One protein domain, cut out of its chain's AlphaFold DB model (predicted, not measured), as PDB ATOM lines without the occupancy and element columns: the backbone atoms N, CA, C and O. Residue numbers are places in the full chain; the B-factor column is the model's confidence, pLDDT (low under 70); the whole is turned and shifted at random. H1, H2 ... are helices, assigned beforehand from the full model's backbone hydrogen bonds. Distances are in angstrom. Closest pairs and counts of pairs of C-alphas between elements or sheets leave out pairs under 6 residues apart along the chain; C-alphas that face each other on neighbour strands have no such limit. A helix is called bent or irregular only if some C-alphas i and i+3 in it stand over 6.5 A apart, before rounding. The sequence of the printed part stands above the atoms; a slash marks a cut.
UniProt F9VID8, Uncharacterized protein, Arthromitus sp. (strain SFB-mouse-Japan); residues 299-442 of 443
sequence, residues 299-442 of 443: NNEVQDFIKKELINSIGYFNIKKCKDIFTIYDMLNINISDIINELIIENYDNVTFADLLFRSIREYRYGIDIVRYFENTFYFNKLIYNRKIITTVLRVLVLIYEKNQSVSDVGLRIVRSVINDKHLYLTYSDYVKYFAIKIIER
ATOM      1  N   ASN A 299     128.449 186.115 210.701       66.19
ATOM      2  CA  ASN A 299     127.018 185.981 210.933       66.19
ATOM      3  C   ASN A 299     126.541 184.578 210.487       66.19
ATOM      4  O   ASN A 299     127.269 183.842 209.815       66.19
ATOM      5  N   ASN A 300     125.311 184.212 210.852       73.50
ATOM      6  CA  ASN A 300     124.742 182.908 210.488       73.50
ATOM      7  C   ASN A 300     124.752 182.671 208.965       73.50
ATOM      8  O   ASN A 300     125.010 181.560 208.525       73.50
ATOM      9  N   GLU A 301     124.581 183.724 208.160       71.19
ATOM     10  CA  GLU A 301     124.580 183.633 206.693       71.19
ATOM     11  C   GLU A 301     125.923 183.136 206.130       71.19
ATOM     12  O   GLU A 301     125.938 182.302 205.226       71.19
ATOM     13  N   VAL A 302     127.061 183.598 206.667       73.31
ATOM     14  CA  VAL A 302     128.381 183.126 206.215       73.31
ATOM     15  C   VAL A 302     128.637 181.688 206.668       73.31
ATOM     16  O   VAL A 302     129.220 180.904 205.920       73.31
ATOM     17  N   GLN A 303     128.174 181.308 207.860       75.50
ATOM     18  CA  GLN A 303     128.277 179.920 208.322       75.50
ATOM     19  C   GLN A 303     127.456 178.978 207.428       75.50
ATOM     20  O   GLN A 303     127.966 177.941 206.997       75.50
ATOM     21  N   ASP A 304     126.234 179.379 207.068       78.12
ATOM     22  CA  ASP A 304     125.371 178.638 206.145       78.12
ATOM     23  C   ASP A 304     125.981 178.550 204.740       78.12
ATOM     24  O   ASP A 304     125.944 177.490 204.109       78.12
ATOM     25  N   PHE A 305     126.610 179.628 204.261       82.56
ATOM     26  CA  PHE A 305     127.355 179.629 203.003       82.56
ATOM     27  C   PHE A 305     128.514 178.626 203.022       82.56
ATOM     28  O   PHE A 305     128.609 177.795 202.121       82.56
ATOM     29  N   ILE A 306     129.365 178.639 204.057       81.38
ATOM     30  CA  ILE A 306     130.494 177.698 204.174       81.38
ATOM     31  C   ILE A 306     129.982 176.251 204.248       81.38
ATOM     32  O   ILE A 306     130.552 175.364 203.607       81.38
ATOM     33  N   LYS A 307     128.882 176.001 204.974       80.25
ATOM     34  CA  LYS A 307     128.239 174.677 205.026       80.25
ATOM     35  C   LYS A 307     127.742 174.242 203.648       80.25
ATOM     36  O   LYS A 307     128.051 173.130 203.220       80.25
ATOM     37  N   LYS A 308     127.030 175.107 202.925       83.50
ATOM     38  CA  LYS A 308     126.549 174.823 201.564       83.50
ATOM     39  C   LYS A 308     127.705 174.552 200.601       83.50
ATOM     40  O   LYS A 308     127.655 173.595 199.832       83.50
ATOM     41  N   GLU A 309     128.769 175.344 200.676       85.81
ATOM     42  CA  GLU A 309     129.952 175.161 199.840       85.81
ATOM     43  C   GLU A 309     130.719 173.881 200.169       85.81
ATOM     44  O   GLU A 309     131.315 173.301 199.262       85.81
ATOM     45  N   LEU A 310     130.674 173.391 201.413       82.56
ATOM     46  CA  LEU A 310     131.233 172.084 201.770       82.56
ATOM     47  C   LEU A 310     130.480 170.966 201.053       82.56
ATOM     48  O   LEU A 310     131.107 170.138 200.392       82.56
ATOM     49  N   ILE A 311     129.148 170.984 201.148       77.06
ATOM     50  CA  ILE A 311     128.265 170.002 200.507       77.06
ATOM     51  C   ILE A 311     128.488 170.019 198.988       77.06
ATOM     52  O   ILE A 311     128.760 168.978 198.390       77.06
ATOM     53  N   ASN A 312     128.481 171.207 198.375       81.50
ATOM     54  CA  ASN A 312     128.754 171.381 196.947       81.50
ATOM     55  C   ASN A 312     130.139 170.845 196.565       81.50
ATOM     56  O   ASN A 312     130.274 170.071 195.622       81.50
ATOM     57  N   SER A 313     131.185 171.241 197.293       78.38
ATOM     58  CA  SER A 313     132.568 170.859 196.976       78.38
ATOM     59  C   SER A 313     132.776 169.354 197.056       78.38
ATOM     60  O   SER A 313     133.497 168.788 196.236       78.38
ATOM     61  N   ILE A 314     132.120 168.704 198.010       72.06
ATOM     62  CA  ILE A 314     132.099 167.253 198.140       72.06
ATOM     63  C   ILE A 314     131.366 166.612 196.956       72.06
ATOM     64  O   ILE A 314     131.932 165.720 196.328       72.06
ATOM     65  N   GLY A 315     130.180 167.113 196.592       67.69
ATOM     66  CA  GLY A 315     129.426 166.639 195.425       67.69
ATOM     67  C   GLY A 315     130.192 166.779 194.101       67.69
ATOM     68  O   GLY A 315     130.121 165.900 193.245       67.69
ATOM     69  N   TYR A 316     130.990 167.841 193.952       77.81
ATOM     70  CA  TYR A 316     131.834 168.093 192.774       77.81
ATOM     71  C   TYR A 316     133.248 167.499 192.860       77.81
ATOM     72  O   TYR A 316     134.081 167.755 191.992       77.81
ATOM     73  N   PHE A 317     133.560 166.736 193.906       68.69
ATOM     74  CA  PHE A 317     134.890 166.180 194.155       68.69
ATOM     75  C   PHE A 317     136.051 167.204 194.215       68.69
ATOM     76  O   PHE A 317     137.204 166.899 193.889       68.69
ATOM     77  N   ASN A 318     135.785 168.431 194.673       73.00
ATOM     78  CA  ASN A 318     136.761 169.517 194.750       73.00
ATOM     79  C   ASN A 318     137.600 169.470 196.042       73.00
ATOM     80  O   ASN A 318     137.328 170.153 197.029       73.00
ATOM     81  N   ILE A 319     138.691 168.699 196.005       69.19
ATOM     82  CA  ILE A 319     139.604 168.497 197.146       69.19
ATOM     83  C   ILE A 319     140.209 169.812 197.665       69.19
ATOM     84  O   ILE A 319     140.376 169.970 198.874       69.19
ATOM     85  N   LYS A 320     140.575 170.752 196.779       75.31
ATOM     86  CA  LYS A 320     141.190 172.027 197.191       75.31
ATOM     87  C   LYS A 320     140.213 172.817 198.061       75.31
ATOM     88  O   LYS A 320     140.570 173.228 199.159       75.31
ATOM     89  N   LYS A 321     138.969 172.944 197.600       78.56
ATOM     90  CA  LYS A 321     137.938 173.704 198.300       78.56
ATOM     91  C   LYS A 321     137.530 173.044 199.619       78.56
ATOM     92  O   LYS A 321     137.442 173.733 200.627       78.56
ATOM     93  N   CYS A 322     137.421 171.713 199.666       77.06
ATOM     94  CA  CYS A 322     137.193 170.991 200.925       77.06
ATOM     95  C   CYS A 322     138.317 171.219 201.950       77.06
ATOM     96  O   CYS A 322     138.035 171.443 203.125       77.06
ATOM     97  N   LYS A 323     139.590 171.216 201.520       78.50
ATOM     98  CA  LYS A 323     140.729 171.547 202.400       78.50
ATOM     99  C   LYS A 323     140.629 172.956 202.960       78.50
ATOM    100  O   LYS A 323     140.904 173.161 204.143       78.50
ATOM    101  N   ASP A 324     140.266 173.912 202.111       82.62
ATOM    102  CA  ASP A 324     140.140 175.301 202.525       82.62
ATOM    103  C   ASP A 324     139.018 175.458 203.563       82.62
ATOM    104  O   ASP A 324     139.234 176.065 204.609       82.62
ATOM    105  N   ILE A 325     137.871 174.810 203.337       81.50
ATOM    106  CA  ILE A 325     136.734 174.804 204.268       81.50
ATOM    107  C   ILE A 325     137.085 174.146 205.606       81.50
ATOM    108  O   ILE A 325     136.801 174.709 206.659       81.50
ATOM    109  N   PHE A 326     137.738 172.983 205.600       77.56
ATOM    110  CA  PHE A 326     138.154 172.339 206.850       77.56
ATOM    111  C   PHE A 326     139.171 173.178 207.630       77.56
ATOM    112  O   PHE A 326     139.116 173.211 208.855       77.56
ATOM    113  N   THR A 327     140.046 173.906 206.932       78.88
ATOM    114  CA  THR A 327     140.967 174.860 207.564       78.88
ATOM    115  C   THR A 327     140.202 176.011 208.225       78.88
ATOM    116  O   THR A 327     140.519 176.390 209.349       78.88
ATOM    117  N   ILE A 328     139.168 176.540 207.561       80.12
ATOM    118  CA  ILE A 328     138.287 177.574 208.126       80.12
ATOM    119  C   ILE A 328     137.596 177.064 209.396       80.12
ATOM    120  O   ILE A 328     137.618 177.746 210.420       80.12
ATOM    121  N   TYR A 329     137.009 175.867 209.356       79.25
ATOM    122  CA  TYR A 329     136.322 175.297 210.515       79.25
ATOM    123  C   TYR A 329     137.251 175.041 211.699       79.25
ATOM    124  O   TYR A 329     136.864 175.330 212.831       79.25
ATOM    125  N   ASP A 330     138.476 174.578 211.448       75.56
ATOM    126  CA  ASP A 330     139.486 174.409 212.493       75.56
ATOM    127  C   ASP A 330     139.874 175.750 213.133       75.56
ATOM    128  O   ASP A 330     139.826 175.893 214.355       75.56
ATOM    129  N   MET A 331     140.153 176.771 212.313       75.56
ATOM    130  CA  MET A 331     140.448 178.127 212.794       75.56
ATOM    131  C   MET A 331     139.323 178.679 213.677       75.56
ATOM    132  O   MET A 331     139.581 179.348 214.676       75.56
ATOM    133  N   LEU A 332     138.074 178.376 213.335       74.94
ATOM    134  CA  LEU A 332     136.898 178.809 214.088       74.94
ATOM    135  C   LEU A 332     136.518 177.873 215.241       74.94
ATOM    136  O   LEU A 332     135.574 178.167 215.969       74.94
ATOM    137  N   ASN A 333     137.237 176.761 215.423       73.19
ATOM    138  CA  ASN A 333     136.914 175.706 216.383       73.19
ATOM    139  C   ASN A 333     135.441 175.249 216.277       73.19
ATOM    140  O   ASN A 333     134.775 174.987 217.281       73.19
ATOM    141  N   ILE A 334     134.928 175.173 215.046       73.56
ATOM    142  CA  ILE A 334     133.583 174.680 214.752       73.56
ATOM    143  C   ILE A 334     133.650 173.158 214.655       73.56
ATOM    144  O   ILE A 334     134.449 172.586 213.904       73.56
ATOM    145  N   ASN A 335     132.793 172.487 215.422       70.50
ATOM    146  CA  ASN A 335     132.629 171.050 215.296       70.50
ATOM    147  C   ASN A 335     131.787 170.741 214.052       70.50
ATOM    148  O   ASN A 335     130.632 171.149 213.964       70.50
ATOM    149  N   ILE A 336     132.376 170.022 213.100       70.00
ATOM    150  CA  ILE A 336     131.732 169.616 211.845       70.00
ATOM    151  C   ILE A 336     131.523 168.109 211.750       70.00
ATOM    152  O   ILE A 336     131.151 167.616 210.687       70.00
ATOM    153  N   SER A 337     131.762 167.370 212.834       69.25
ATOM    154  CA  SER A 337     131.635 165.915 212.838       69.25
ATOM    155  C   SER A 337     130.225 165.471 212.450       69.25
ATOM    156  O   SER A 337     130.096 164.523 211.688       69.25
ATOM    157  N   ASP A 338     129.182 166.202 212.856       67.44
ATOM    158  CA  ASP A 338     127.797 165.894 212.473       67.44
ATOM    159  C   ASP A 338     127.559 166.065 210.965       67.44
ATOM    160  O   ASP A 338     126.999 165.180 210.328       67.44
ATOM    161  N   ILE A 339     128.082 167.141 210.362       69.38
ATOM    162  CA  ILE A 339     127.983 167.393 208.912       69.38
ATOM    163  C   ILE A 339     128.752 166.323 208.129       69.38
ATOM    164  O   ILE A 339     128.283 165.816 207.115       69.38
ATOM    165  N   ILE A 340     129.949 165.975 208.602       68.31
ATOM    166  CA  ILE A 340     130.755 164.897 208.028       68.31
ATOM    167  C   ILE A 340     129.988 163.575 208.118       68.31
ATOM    168  O   ILE A 340     129.917 162.856 207.129       68.31
ATOM    169  N   ASN A 341     129.396 163.265 209.271       67.19
ATOM    170  CA  ASN A 341     128.636 162.037 209.481       67.19
ATOM    171  C   ASN A 341     127.420 161.959 208.550       67.19
ATOM    172  O   ASN A 341     127.243 160.934 207.899       67.19
ATOM    173  N   GLU A 342     126.630 163.031 208.439       69.06
ATOM    174  CA  GLU A 342     125.501 163.130 207.498       69.06
ATOM    175  C   GLU A 342     125.958 162.839 206.062       69.06
ATOM    176  O   GLU A 342     125.427 161.950 205.397       69.06
ATOM    177  N   LEU A 343     127.020 163.509 205.614       67.62
ATOM    178  CA  LEU A 343     127.546 163.347 204.260       67.62
ATOM    179  C   LEU A 343     128.103 161.952 203.999       67.62
ATOM    180  O   LEU A 343     127.971 161.438 202.884       67.62
ATOM    181  N   ILE A 344     128.736 161.338 205.004       66.00
ATOM    182  CA  ILE A 344     129.202 159.965 204.875       66.00
ATOM    183  C   ILE A 344     128.012 159.017 204.782       66.00
ATOM    184  O   ILE A 344     128.049 158.146 203.925       66.00
ATOM    185  N   ILE A 345     126.960 159.183 205.588       67.19
ATOM    186  CA  ILE A 345     125.748 158.355 205.494       67.19
ATOM    187  C   ILE A 345     125.104 158.480 204.108       67.19
ATOM    188  O   ILE A 345     124.651 157.480 203.564       67.19
ATOM    189  N   GLU A 346     125.102 159.666 203.504       68.75
ATOM    190  CA  GLU A 346     124.532 159.879 202.167       68.75
ATOM    191  C   GLU A 346     125.383 159.280 201.035       68.75
ATOM    192  O   GLU A 346     124.843 158.804 200.039       68.75
ATOM    193  N   ASN A 347     126.713 159.282 201.173       65.62
ATOM    194  CA  ASN A 347     127.649 158.934 200.093       65.62
ATOM    195  C   ASN A 347     128.509 157.690 200.396       65.62
ATOM    196  O   ASN A 347     129.530 157.464 199.739       65.62
ATOM    197  N   TYR A 348     128.108 156.880 201.382       58.31
ATOM    198  CA  TYR A 348     128.910 155.788 201.953       58.31
ATOM    199  C   TYR A 348     129.352 154.718 200.942       58.31
ATOM    200  O   TYR A 348     130.410 154.112 201.121       58.31
ATOM    201  N   ASP A 349     128.589 154.504 199.868       57.09
ATOM    202  CA  ASP A 349     128.906 153.523 198.821       57.09
ATOM    203  C   ASP A 349     130.003 153.998 197.843       57.09
ATOM    204  O   ASP A 349     130.512 153.217 197.028       57.09
ATOM    205  N   ASN A 350     130.400 155.274 197.899       65.50
ATOM    206  CA  ASN A 350     131.292 155.882 196.919       65.50
ATOM    207  C   ASN A 350     132.763 155.889 197.383       65.50
ATOM    208  O   ASN A 350     133.212 156.709 198.182       65.50
ATOM    209  N   VAL A 351     133.563 154.994 196.799       62.88
ATOM    210  CA  VAL A 351     135.016 154.869 197.037       62.88
ATOM    211  C   VAL A 351     135.765 156.188 196.771       62.88
ATOM    212  O   VAL A 351     136.711 156.521 197.485       62.88
ATOM    213  N   THR A 352     135.332 156.965 195.776       63.34
ATOM    214  CA  THR A 352     135.921 158.268 195.424       63.34
ATOM    215  C   THR A 352     135.642 159.319 196.499       63.34
ATOM    216  O   THR A 352     136.487 160.171 196.770       63.34
ATOM    217  N   PHE A 353     134.481 159.238 197.151       66.25
ATOM    218  CA  PHE A 353     134.107 160.122 198.254       66.25
ATOM    219  C   PHE A 353     134.955 159.839 199.502       66.25
ATOM    220  O   PHE A 353     135.480 160.770 200.113       66.25
ATOM    221  N   ALA A 354     135.193 158.561 199.820       63.09
ATOM    222  CA  ALA A 354     136.096 158.179 200.905       63.09
ATOM    223  C   ALA A 354     137.534 158.691 200.666       63.09
ATOM    224  O   ALA A 354     138.129 159.283 201.566       63.09
ATOM    225  N   ASP A 355     138.084 158.528 199.452       64.81
ATOM    226  CA  ASP A 355     139.407 159.078 199.098       64.81
ATOM    227  C   ASP A 355     139.447 160.607 199.244       64.81
ATOM    228  O   ASP A 355     140.394 161.159 199.806       64.81
ATOM    229  N   LEU A 356     138.400 161.303 198.791       69.12
ATOM    230  CA  LEU A 356     138.295 162.753 198.913       69.12
ATOM    231  C   LEU A 356     138.299 163.216 200.370       69.12
ATOM    232  O   LEU A 356     139.038 164.150 200.694       69.12
ATOM    233  N   LEU A 357     137.511 162.577 201.240       67.44
ATOM    234  CA  LEU A 357     137.460 162.921 202.659       67.44
ATOM    235  C   LEU A 357     138.834 162.750 203.302       67.44
ATOM    236  O   LEU A 357     139.386 163.718 203.826       67.44
ATOM    237  N   PHE A 358     139.445 161.570 203.165       67.19
ATOM    238  CA  PHE A 358     140.764 161.306 203.744       67.19
ATOM    239  C   PHE A 358     141.857 162.233 203.196       67.19
ATOM    240  O   PHE A 358     142.773 162.600 203.928       67.19
ATOM    241  N   ARG A 359     141.769 162.658 201.929       65.81
ATOM    242  CA  ARG A 359     142.728 163.602 201.332       65.81
ATOM    243  C   ARG A 359     142.500 165.051 201.740       65.81
ATOM    244  O   ARG A 359     143.436 165.847 201.616       65.81
ATOM    245  N   SER A 360     141.286 165.409 202.144       62.31
ATOM    246  CA  SER A 360     140.911 166.787 202.474       62.31
ATOM    247  C   SER A 360     141.184 167.133 203.937       62.31
ATOM    248  O   SER A 360     141.451 168.291 204.250       62.31
ATOM    249  N   ILE A 361     141.201 166.140 204.825       63.56
ATOM    250  CA  ILE A 361     141.494 166.334 206.247       63.56
ATOM    251  C   ILE A 361     142.988 166.610 206.438       63.56
ATOM    252  O   ILE A 361     143.841 165.810 206.053       63.56
ATOM    253  N   ARG A 362     143.308 167.743 207.065       57.75
ATOM    254  CA  ARG A 362     144.660 168.038 207.569       57.75
ATOM    255  C   ARG A 362     144.764 167.894 209.087       57.75
ATOM    256  O   ARG A 362     145.845 167.598 209.582       57.75
ATOM    257  N   GLU A 363     143.645 168.050 209.792       60.25
ATOM    258  CA  GLU A 363     143.596 168.063 211.252       60.25
ATOM    259  C   GLU A 363     143.179 166.722 211.853       60.25
ATOM    260  O   GLU A 363     142.229 166.066 211.419       60.25
ATOM    261  N   TYR A 364     143.887 166.323 212.904       58.97
ATOM    262  CA  TYR A 364     143.762 164.996 213.502       58.97
ATOM    263  C   TYR A 364     142.414 164.769 214.217       58.97
ATOM    264  O   TYR A 364     141.961 163.627 214.274       58.97
ATOM    265  N   ARG A 365     141.758 165.830 214.729       62.16
ATOM    266  CA  ARG A 365     140.446 165.739 215.407       62.16
ATOM    267  C   ARG A 365     139.376 165.156 214.485       62.16
ATOM    268  O   ARG A 365     138.733 164.181 214.848       62.16
ATOM    269  N   TYR A 366     139.258 165.682 213.268       67.50
ATOM    270  CA  TYR A 366     138.310 165.168 212.272       67.50
ATOM    271  C   TYR A 366     138.755 163.820 211.691       67.50
ATOM    272  O   TYR A 366     137.928 162.986 211.325       67.50
ATOM    273  N   GLY A 367     140.069 163.572 211.654       69.50
ATOM    274  CA  GLY A 367     140.622 162.269 211.290       69.50
ATOM    275  C   GLY A 367     140.128 161.143 212.201       69.50
ATOM    276  O   GLY A 367     139.811 160.067 211.703       69.50
ATOM    277  N   ILE A 368     140.021 161.383 213.514       73.94
ATOM    278  CA  ILE A 368     139.532 160.391 214.486       73.94
ATOM    279  C   ILE A 368     138.109 159.942 214.155       73.94
ATOM    280  O   ILE A 368     137.859 158.738 214.070       73.94
ATOM    281  N   ASP A 369     137.193 160.888 213.956       72.19
ATOM    282  CA  ASP A 369     135.777 160.582 213.732       72.19
ATOM    283  C   ASP A 369     135.571 159.820 212.421       72.19
ATOM    284  O   ASP A 369     134.867 158.811 212.381       72.19
ATOM    285  N   ILE A 370     136.284 160.224 211.369       71.56
ATOM    286  CA  ILE A 370     136.202 159.586 210.053       71.56
ATOM    287  C   ILE A 370     136.812 158.183 210.073       71.56
ATOM    288  O   ILE A 370     136.240 157.253 209.503       71.56
ATOM    289  N   VAL A 371     137.947 157.993 210.753       76.75
ATOM    290  CA  VAL A 371     138.546 156.664 210.919       76.75
ATOM    291  C   VAL A 371     137.619 155.749 211.720       76.75
ATOM    292  O   VAL A 371     137.398 154.614 211.305       76.75
ATOM    293  N   ARG A 372     137.033 156.226 212.825       76.81
ATOM    294  CA  ARG A 372     136.069 155.443 213.618       76.81
ATOM    295  C   ARG A 372     134.861 155.040 212.794       76.81
ATOM    296  O   ARG A 372     134.439 153.887 212.848       76.81
ATOM    297  N   TYR A 373     134.322 155.979 212.027       72.19
ATOM    298  CA  TYR A 373     133.225 155.693 211.120       72.19
ATOM    299  C   TYR A 373     133.631 154.598 210.125       72.19
ATOM    300  O   TYR A 373     132.963 153.571 210.025       72.19
ATOM    301  N   PHE A 374     134.782 154.759 209.468       72.88
ATOM    302  CA  PHE A 374     135.321 153.792 208.513       72.88
ATOM    303  C   PHE A 374     135.467 152.385 209.113       72.88
ATOM    304  O   PHE A 374     135.000 151.415 208.518       72.88
ATOM    305  N   GLU A 375     136.047 152.269 210.311       75.56
ATOM    306  CA  GLU A 375     136.228 150.999 211.030       75.56
ATOM    307  C   GLU A 375     134.916 150.308 211.419       75.56
ATOM    308  O   GLU A 375     134.892 149.083 211.585       75.56
ATOM    309  N   ASN A 376     133.837 151.075 211.580       71.69
ATOM    310  CA  ASN A 376     132.525 150.582 211.990       71.69
ATOM    311  C   ASN A 376     131.607 150.226 210.813       71.69
ATOM    312  O   ASN A 376     130.573 149.594 211.024       71.69
ATOM    313  N   THR A 377     131.978 150.570 209.579       66.19
ATOM    314  CA  THR A 377     131.170 150.238 208.398       66.19
ATOM    315  C   THR A 377     131.440 148.831 207.857       66.19
ATOM    316  O   THR A 377     132.576 148.357 207.814       66.19
ATOM    317  N   PHE A 378     130.391 148.180 207.340       52.50
ATOM    318  CA  PHE A 378     130.471 146.891 206.628       52.50
ATOM    319  C   PHE A 378     131.424 146.927 205.408       52.50
ATOM    320  O   PHE A 378     131.952 145.898 204.985       52.50
ATOM    321  N   TYR A 379     131.703 148.121 204.875       59.12
ATOM    322  CA  TYR A 379     132.554 148.358 203.706       59.12
ATOM    323  C   TYR A 379     134.061 148.367 203.971       59.12
ATOM    324  O   TYR A 379     134.843 148.360 203.014       59.12
ATOM    325  N   PHE A 380     134.476 148.329 205.236       67.19
ATOM    326  CA  PHE A 380     135.875 148.272 205.651       67.19
ATOM    327  C   PHE A 380     136.694 147.242 204.843       67.19
ATOM    328  O   PHE A 380     137.758 147.559 204.305       67.19
ATOM    329  N   ASN A 381     136.134 146.043 204.648       67.88
ATOM    330  CA  ASN A 381     136.779 144.960 203.907       67.88
ATOM    331  C   ASN A 381     136.963 145.260 202.415       67.88
ATOM    332  O   ASN A 381     137.903 144.756 201.822       67.88
ATOM    333  N   LYS A 382     136.102 146.062 201.780       68.25
ATOM    334  CA  LYS A 382     136.246 146.428 200.358       68.25
ATOM    335  C   LYS A 382     137.253 147.564 200.180       68.25
ATOM    336  O   LYS A 382     138.024 147.578 199.224       68.25
ATOM    337  N   LEU A 383     137.245 148.514 201.110       68.25
ATOM    338  CA  LEU A 383     138.059 149.724 201.042       68.25
ATOM    339  C   LEU A 383     139.529 149.461 201.394       68.25
ATOM    340  O   LEU A 383     140.404 150.098 200.810       68.25
ATOM    341  N   ILE A 384     139.819 148.491 202.268       72.94
ATOM    342  CA  ILE A 384     141.200 148.154 202.648       72.94
ATOM    343  C   ILE A 384     142.045 147.620 201.479       72.94
ATOM    344  O   ILE A 384     143.256 147.837 201.443       72.94
ATOM    345  N   TYR A 385     141.414 147.000 200.478       71.00
ATOM    346  CA  TYR A 385     142.100 146.532 199.269       71.00
ATOM    347  C   TYR A 385     142.364 147.649 198.245       71.00
ATOM    348  O   TYR A 385     143.125 147.450 197.295       71.00
ATOM    349  N   ASN A 386     141.802 148.850 198.430       75.06
ATOM    350  CA  ASN A 386     142.151 150.004 197.609       75.06
ATOM    351  C   ASN A 386     143.456 150.638 198.118       75.06
ATOM    352  O   ASN A 386     143.475 151.344 199.127       75.06
ATOM    353  N   ARG A 387     144.551 150.434 197.371       72.06
ATOM    354  CA  ARG A 387     145.898 150.911 197.738       72.06
ATOM    355  C   ARG A 387     145.978 152.420 198.010       72.06
ATOM    356  O   ARG A 387     146.708 152.829 198.910       72.06
ATOM    357  N   LYS A 388     145.244 153.251 197.261       67.12
ATOM    358  CA  LYS A 388     145.265 154.712 197.452       67.12
ATOM    359  C   LYS A 388     144.587 155.100 198.762       67.12
ATOM    360  O   LYS A 388     145.158 155.862 199.539       67.12
ATOM    361  N   ILE A 389     143.426 154.510 199.037       70.56
ATOM    362  CA  ILE A 389     142.661 154.787 200.256       70.56
ATOM    363  C   ILE A 389     143.427 154.311 201.480       70.56
ATOM    364  O   ILE A 389     143.652 155.109 202.382       70.56
ATOM    365  N   ILE A 390     143.904 153.062 201.495       74.56
ATOM    366  CA  ILE A 390     144.625 152.538 202.661       74.56
ATOM    367  C   ILE A 390     145.905 153.336 202.943       74.56
ATOM    368  O   ILE A 390     146.184 153.637 204.096       74.56
ATOM    369  N   THR A 391     146.626 153.794 201.911       73.12
ATOM    370  CA  THR A 391     147.779 154.694 202.096       73.12
ATOM    371  C   THR A 391     147.366 155.999 202.779       73.12
ATOM    372  O   THR A 391     148.034 156.454 203.707       73.12
ATOM    373  N   THR A 392     146.268 156.617 202.339       69.25
ATOM    374  CA  THR A 392     145.787 157.880 202.913       69.25
ATOM    375  C   THR A 392     145.267 157.687 204.341       69.25
ATOM    376  O   THR A 392     145.605 158.476 205.218       69.25
ATOM    377  N   VAL A 393     144.539 156.601 204.612       75.81
ATOM    378  CA  VAL A 393     144.066 156.229 205.956       75.81
ATOM    379  C   VAL A 393     145.238 156.017 206.911       75.81
ATOM    380  O   VAL A 393     145.244 156.579 208.004       75.81
ATOM    381  N   LEU A 394     146.271 155.270 206.501       75.44
ATOM    382  CA  LEU A 394     147.471 155.061 207.317       75.44
ATOM    383  C   LEU A 394     148.195 156.390 207.594       75.44
ATOM    384  O   LEU A 394     148.636 156.619 208.714       75.44
ATOM    385  N   ARG A 395     148.259 157.318 206.632       73.00
ATOM    386  CA  ARG A 395     148.817 158.665 206.871       73.00
ATOM    387  C   ARG A 395     148.005 159.468 207.888       73.00
ATOM    388  O   ARG A 395     148.591 160.120 208.746       73.00
ATOM    389  N   VAL A 396     146.676 159.402 207.824       72.62
ATOM    390  CA  VAL A 396     145.803 160.050 208.815       72.62
ATOM    391  C   VAL A 396     146.001 159.428 210.197       72.62
ATOM    392  O   VAL A 396     146.130 160.157 211.178       72.62
ATOM    393  N   LEU A 397     146.129 158.101 210.284       75.50
ATOM    394  CA  LEU A 397     146.472 157.423 211.533       75.50
ATOM    395  C   LEU A 397     147.817 157.900 212.094       75.50
ATOM    396  O   LEU A 397     147.902 158.146 213.290       75.50
ATOM    397  N   VAL A 398     148.850 158.109 211.270       75.94
ATOM    398  CA  VAL A 398     150.127 158.675 211.752       75.94
ATOM    399  C   VAL A 398     149.899 160.021 212.443       75.94
ATOM    400  O   VAL A 398     150.327 160.185 213.585       75.94
ATOM    401  N   LEU A 399     149.150 160.935 211.815       71.06
ATOM    402  CA  LEU A 399     148.832 162.250 212.389       71.06
ATOM    403  C   LEU A 399     148.070 162.140 213.722       71.06
ATOM    404  O   LEU A 399     148.371 162.867 214.671       71.06
ATOM    405  N   ILE A 400     147.108 161.216 213.815       72.44
ATOM    406  CA  ILE A 400     146.344 160.951 215.045       72.44
ATOM    407  C   ILE A 400     147.265 160.436 216.157       72.44
ATOM    408  O   ILE A 400     147.181 160.897 217.297       72.44
ATOM    409  N   TYR A 401     148.161 159.498 215.838       72.38
ATOM    410  CA  TYR A 401     149.053 158.902 216.827       72.38
ATOM    411  C   TYR A 401     150.167 159.860 217.285       72.38
ATOM    412  O   TYR A 401     150.539 159.804 218.458       72.38
ATOM    413  N   GLU A 402     150.640 160.769 216.422       70.06
ATOM    414  CA  GLU A 402     151.635 161.808 216.755       70.06
ATOM    415  C   GLU A 402     151.112 162.880 217.714       70.06
ATOM    416  O   GLU A 402     151.863 163.400 218.538       70.06
ATOM    417  N   LYS A 403     149.823 163.226 217.634       68.12
ATOM    418  CA  LYS A 403     149.233 164.313 218.430       68.12
ATOM    419  C   LYS A 403     148.912 163.931 219.881       68.12
ATOM    420  O   LYS A 403     148.368 164.758 220.609       68.12
ATOM    421  N   ASN A 404     149.293 162.726 220.321       55.06
ATOM    422  CA  ASN A 404     149.239 162.265 221.718       55.06
ATOM    423  C   ASN A 404     147.873 162.424 222.417       55.06
ATOM    424  O   ASN A 404     147.807 162.502 223.643       55.06
ATOM    425  N   GLN A 405     146.766 162.464 221.672       54.69
ATOM    426  CA  GLN A 405     145.447 162.490 222.299       54.69
ATOM    427  C   GLN A 405     145.020 161.095 222.766       54.69
ATOM    428  O   GLN A 405     145.301 160.086 222.118       54.69
ATOM    429  N   SER A 406     144.327 161.082 223.906       51.22
ATOM    430  CA  SER A 406     143.820 159.953 224.696       51.22
ATOM    431  C   SER A 406     142.726 159.134 223.999       51.22
ATOM    432  O   SER A 406     141.704 158.807 224.599       51.22
ATOM    433  N   VAL A 407     142.884 158.850 222.711       53.62
ATOM    434  CA  VAL A 407     141.903 158.096 221.938       53.62
ATOM    435  C   VAL A 407     142.413 156.668 221.814       53.62
ATOM    436  O   VAL A 407     143.100 156.315 220.855       53.62
ATOM    437  N   SER A 408     142.144 155.864 222.843       58.41
ATOM    438  CA  SER A 408     142.363 154.424 222.780       58.41
ATOM    439  C   SER A 408     141.462 153.827 221.689       58.41
ATOM    440  O   SER A 408     140.309 154.229 221.520       58.41
ATOM    441  N   ASP A 409     142.036 152.908 220.918       67.00
ATOM    442  CA  ASP A 409     141.397 152.002 219.950       67.00
ATOM    443  C   ASP A 409     141.127 152.479 218.514       67.00
ATOM    444  O   ASP A 409     140.743 151.662 217.677       67.00
ATOM    445  N   VAL A 410     141.405 153.737 218.160       78.25
ATOM    446  CA  VAL A 410     141.191 154.217 216.778       78.25
ATOM    447  C   VAL A 410     142.270 153.693 215.834       78.25
ATOM    448  O   VAL A 410     143.469 153.841 216.085       78.25
ATOM    449  N   GLY A 411     141.847 153.084 214.729       77.31
ATOM    450  CA  GLY A 411     142.734 152.519 213.713       77.31
ATOM    451  C   GLY A 411     143.152 151.069 213.943       77.31
ATOM    452  O   GLY A 411     143.828 150.496 213.087       77.31
ATOM    453  N   LEU A 412     142.780 150.446 215.067       80.31
ATOM    454  CA  LEU A 412     143.204 149.079 215.379       80.31
ATOM    455  C   LEU A 412     142.609 148.037 214.429       80.31
ATOM    456  O   LEU A 412     143.301 147.074 214.089       80.31
ATOM    457  N   ARG A 413     141.358 148.200 213.973       82.69
ATOM    458  CA  ARG A 413     140.756 147.279 212.990       82.69
ATOM    459  C   ARG A 413     141.480 147.384 211.655       82.69
ATOM    460  O   ARG A 413     141.773 146.350 211.050       82.69
ATOM    461  N   ILE A 414     141.828 148.606 211.244       81.81
ATOM    462  CA  ILE A 414     142.626 148.871 210.039       81.81
ATOM    463  C   ILE A 414     143.981 148.169 210.138       81.81
ATOM    464  O   ILE A 414     144.307 147.343 209.287       81.81
ATOM    465  N   VAL A 415     144.744 148.441 211.200       80.69
ATOM    466  CA  VAL A 415     146.096 147.894 211.382       80.69
ATOM    467  C   VAL A 415     146.076 146.366 211.459       80.69
ATOM    468  O   VAL A 415     146.868 145.715 210.781       80.69
ATOM    469  N   ARG A 416     145.134 145.769 212.205       81.88
ATOM    470  CA  ARG A 416     144.975 144.303 212.274       81.88
ATOM    471  C   ARG A 416     144.708 143.686 210.910       81.88
ATOM    472  O   ARG A 416     145.248 142.632 210.596       81.88
ATOM    473  N   SER A 417     143.904 144.342 210.089       82.38
ATOM    474  CA  SER A 417     143.550 143.809 208.776       82.38
ATOM    475  C   SER A 417     144.693 143.951 207.770       82.38
ATOM    476  O   SER A 417     144.898 143.048 206.966       82.38
ATOM    477  N   VAL A 418     145.509 145.009 207.878       81.19
ATOM    478  CA  VAL A 418     146.779 145.124 207.136       81.19
ATOM    479  C   VAL A 418     147.769 144.031 207.553       81.19
ATOM    480  O   VAL A 418     148.451 143.492 206.692       81.19
ATOM    481  N   ILE A 419     147.849 143.691 208.845       82.12
ATOM    482  CA  ILE A 419     148.716 142.610 209.353       82.12
ATOM    483  C   ILE A 419     148.257 141.237 208.849       82.12
ATOM    484  O   ILE A 419     149.086 140.414 208.463       82.12
ATOM    485  N   ASN A 420     146.947 140.985 208.865       83.44
ATOM    486  CA  ASN A 420     146.379 139.685 208.508       83.44
ATOM    487  C   ASN A 420     146.485 139.373 207.007       83.44
ATOM    488  O   ASN A 420     146.514 138.201 206.630       83.44
ATOM    489  N   ASP A 421     146.561 140.392 206.149       81.88
ATOM    490  CA  ASP A 421     146.805 140.214 204.719       81.88
ATOM    491  C   ASP A 421     148.308 140.278 204.407       81.88
ATOM    492  O   ASP A 421     148.955 141.321 204.518       81.88
ATOM    493  N   LYS A 422     148.873 139.154 203.946       81.69
ATOM    494  CA  LYS A 422     150.309 139.035 203.644       81.69
ATOM    495  C   LYS A 422     150.802 140.069 202.621       81.69
ATOM    496  O   LYS A 422     151.930 140.547 202.737       81.69
ATOM    497  N   HIS A 423     150.000 140.410 201.611       82.12
ATOM    498  CA  HIS A 423     150.394 141.351 200.563       82.12
ATOM    499  C   HIS A 423     150.342 142.802 201.049       82.12
ATOM    500  O   HIS A 423     151.258 143.583 200.763       82.12
ATOM    501  N   LEU A 424     149.305 143.165 201.806       79.44
ATOM    502  CA  LEU A 424     149.204 144.489 202.418       79.44
ATOM    503  C   LEU A 424     150.286 144.685 203.481       79.44
ATOM    504  O   LEU A 424     150.937 145.728 203.478       79.44
ATOM    505  N   TYR A 425     150.550 143.677 204.315       78.88
ATOM    506  CA  TYR A 425     151.599 143.735 205.331       78.88
ATOM    507  C   TYR A 425     152.971 144.018 204.720       78.88
ATOM    508  O   TYR A 425     153.657 144.936 205.161       78.88
ATOM    509  N   LEU A 426     153.362 143.288 203.669       76.31
ATOM    510  CA  LEU A 426     154.642 143.525 202.990       76.31
ATOM    511  C   LEU A 426     154.740 144.950 202.429       76.31
ATOM    512  O   LEU A 426     155.796 145.571 202.514       76.31
ATOM    513  N   THR A 427     153.634 145.480 201.903       78.31
ATOM    514  CA  THR A 427     153.583 146.823 201.308       78.31
ATOM    515  C   THR A 427     153.636 147.937 202.361       78.31
ATOM    516  O   THR A 427     154.250 148.973 202.124       78.31
ATOM    517  N   TYR A 428     153.008 147.739 203.524       78.19
ATOM    518  CA  TYR A 428     152.821 148.779 204.547       78.19
ATOM    519  C   TYR A 428     153.508 148.461 205.885       78.19
ATOM    520  O   TYR A 428     153.151 149.033 206.917       78.19
ATOM    521  N   SER A 429     154.504 147.570 205.884       73.44
ATOM    522  CA  SER A 429     155.161 147.089 207.109       73.44
ATOM    523  C   SER A 429     155.773 148.209 207.956       73.44
ATOM    524  O   SER A 429     155.747 148.125 209.183       73.44
ATOM    525  N   ASP A 430     156.258 149.285 207.337       73.00
ATOM    526  CA  ASP A 430     156.830 150.429 208.054       73.00
ATOM    527  C   ASP A 430     155.769 151.221 208.831       73.00
ATOM    528  O   ASP A 430     156.003 151.585 209.984       73.00
ATOM    529  N   TYR A 431     154.570 151.403 208.262       74.25
ATOM    530  CA  TYR A 431     153.438 151.994 208.986       74.25
ATOM    531  C   TYR A 431     153.024 151.109 210.165       74.25
ATOM    532  O   TYR A 431     152.824 151.601 211.272       74.25
ATOM    533  N   VAL A 432     152.938 149.792 209.954       74.56
ATOM    534  CA  VAL A 432     152.573 148.839 211.014       74.56
ATOM    535  C   VAL A 432     153.573 148.887 212.173       74.56
ATOM    536  O   VAL A 432     153.161 148.985 213.329       74.56
ATOM    537  N   LYS A 433     154.881 148.872 211.881       72.94
ATOM    538  CA  LYS A 433     155.938 149.012 212.898       72.94
ATOM    539  C   LYS A 433     155.825 150.339 213.642       72.94
ATOM    540  O   LYS A 433     155.918 150.349 214.866       72.94
ATOM    541  N   TYR A 434     155.586 151.436 212.921       78.62
ATOM    542  CA  TYR A 434     155.393 152.755 213.518       78.62
ATOM    543  C   TYR A 434     154.232 152.762 214.524       78.62
ATOM    544  O   TYR A 434     154.405 153.202 215.661       78.62
ATOM    545  N   PHE A 435     153.070 152.217 214.151       75.25
ATOM    546  CA  PHE A 435     151.923 152.142 215.060       75.25
ATOM    547  C   PHE A 435     152.178 151.228 216.254       75.25
ATOM    548  O   PHE A 435     151.808 151.585 217.367       75.25
ATOM    549  N   ALA A 436     152.845 150.089 216.053       71.69
ATOM    550  CA  ALA A 436     153.217 149.197 217.146       71.69
ATOM    551  C   ALA A 436     154.108 149.912 218.176       71.69
ATOM    552  O   ALA A 436     153.821 149.851 219.369       71.69
ATOM    553  N   ILE A 437     155.123 150.657 217.721       70.25
ATOM    554  CA  ILE A 437     155.976 151.479 218.593       70.25
ATOM    555  C   ILE A 437     155.134 152.520 219.334       70.25
ATOM    556  O   ILE A 437     155.226 152.615 220.553       70.25
ATOM    557  N   LYS A 438     154.263 153.253 218.630       71.44
ATOM    558  CA  LYS A 438     153.414 154.285 219.248       71.44
ATOM    559  C   LYS A 438     152.407 153.734 220.256       71.44
ATOM    560  O   LYS A 438     152.036 154.454 221.175       71.44
ATOM    561  N   ILE A 439     151.948 152.495 220.092       68.69
ATOM    562  CA  ILE A 439     151.097 151.808 221.073       68.69
ATOM    563  C   ILE A 439     151.927 151.390 222.293       68.69
ATOM    564  O   ILE A 439     151.483 151.614 223.414       68.69
ATOM    565  N   ILE A 440     153.128 150.835 222.091       68.44
ATOM    566  CA  ILE A 440     154.035 150.437 223.181       68.44
ATOM    567  C   ILE A 440     154.485 151.651 223.998       68.44
ATOM    568  O   ILE A 440     154.492 151.582 225.213       68.44
ATOM    569  N   GLU A 441     154.802 152.780 223.363       65.25
ATOM    570  CA  GLU A 441     155.169 154.029 224.055       65.25
ATOM    571  C   GLU A 441     154.047 154.585 224.959       65.25
ATOM    572  O   GLU A 441     154.306 155.475 225.772       65.25
ATOM    573  N   ARG A 442     152.803 154.112 224.799       63.09
ATOM    574  CA  ARG A 442     151.632 154.543 225.580       63.09
ATOM    575  C   ARG A 442     151.279 153.610 226.740       63.09
ATOM    576  O   ARG A 442     150.604 154.076 227.657       63.09
TER     577      ARG A 442
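Overview. This is residues 299 to 442 of the 443 residues of an uncharacterized protein of Arthromitus sp. (strain SFB-mouse-Japan) (UniProt F9VID8). The chain is wound in stacked turns along one long axis: H2, H4, H7 and H9 follow one another in one row, running the same way from neighbour to neighbour, and H1, H3, H5 and H8 run back in a second row. H1 makes one end of the stack, the H8 and H9 hairpin the other, and little H6 sits in the turn from H5 to H7. The printed part has 144 residues with nine named helices, H1 to H9 in chain order, and no named strand; the class is all helix. The whole is compact, with a radius of gyration of the C-alphas of 15.6 A, yet elongated, spanning 50 by 31 by 23 A.

Arrangement. Start at the longest helix, H9, residues 422 to 440; it has a kink of 78 degrees near residue 429 and is irregular, with C-alphas 427 and 430 8.3 A apart. With residues 424 to 432 alone it touches H8, residues 412 to 420, in a helical hairpin at a steep tilt of 43 degrees; the closest C-alphas, of Ile 419 and Tyr 425, are 5.1 A apart. With residues 431 to 438 alone H9 touches H7, residues 387 to 402, the hub, at a shallow tilt of 8 degrees, the same way; the closest C-alphas are those of Tyr 401 and Lys 438, 6.8 A. H7 touches H5, residues 364 to 376, with its residues 393 to 400 alone, at 52 degrees, a steep tilt, opposite ways; look at C-alphas 364 and 400, the closest, 5.0 A apart. H7 also touches H4, residues 351 to 360, closest at C-alphas 355 and 389, 5.5 A. Farther on, H4 touches H2, residues 319 to 331, closest at C-alphas 323 and 360, 4.8 A, and H5 touches H3, residues 337 to 347, closest at C-alphas 337 and 366, 6.7 A. H2 forms a helical hairpin with H1, residues 300 to 315, closest at C-alphas 313 and 322, 6.1 A. H6, residues 380 to 383, touches no helix but is near H8. Every O i to N i+4 pair is within hydrogen-bond range in H1, H2, H3, H4, H7 and H8; in H5 it is 8 of 9 and in H9 13 of 15, and H6 is too short for such a pair.

Along the chain. Find C-alpha 300 at (124.742, 182.908, 210.488), where H1 begins its 22.7 A. H2 and H5 measure 18.4 A and 18.3 A. H7 starts at C-alpha 387, (145.898, 150.911, 197.738), and runs 22.7 A; H9 spans 22.9 A and ends at C-alpha 440, (154.035, 150.437, 223.181).

Size, cuts and confidence. The farthest C-alphas, of Asn 299 and Lys 422, are 52.9 A apart. The printed part has no cut and no long link; H7 to H8, with 9 residues between them, is short but not tight. The mean pLDDT of the printed part is 71.9, and 55 residues are under 70, among them 337 to 367 and 403 to 409.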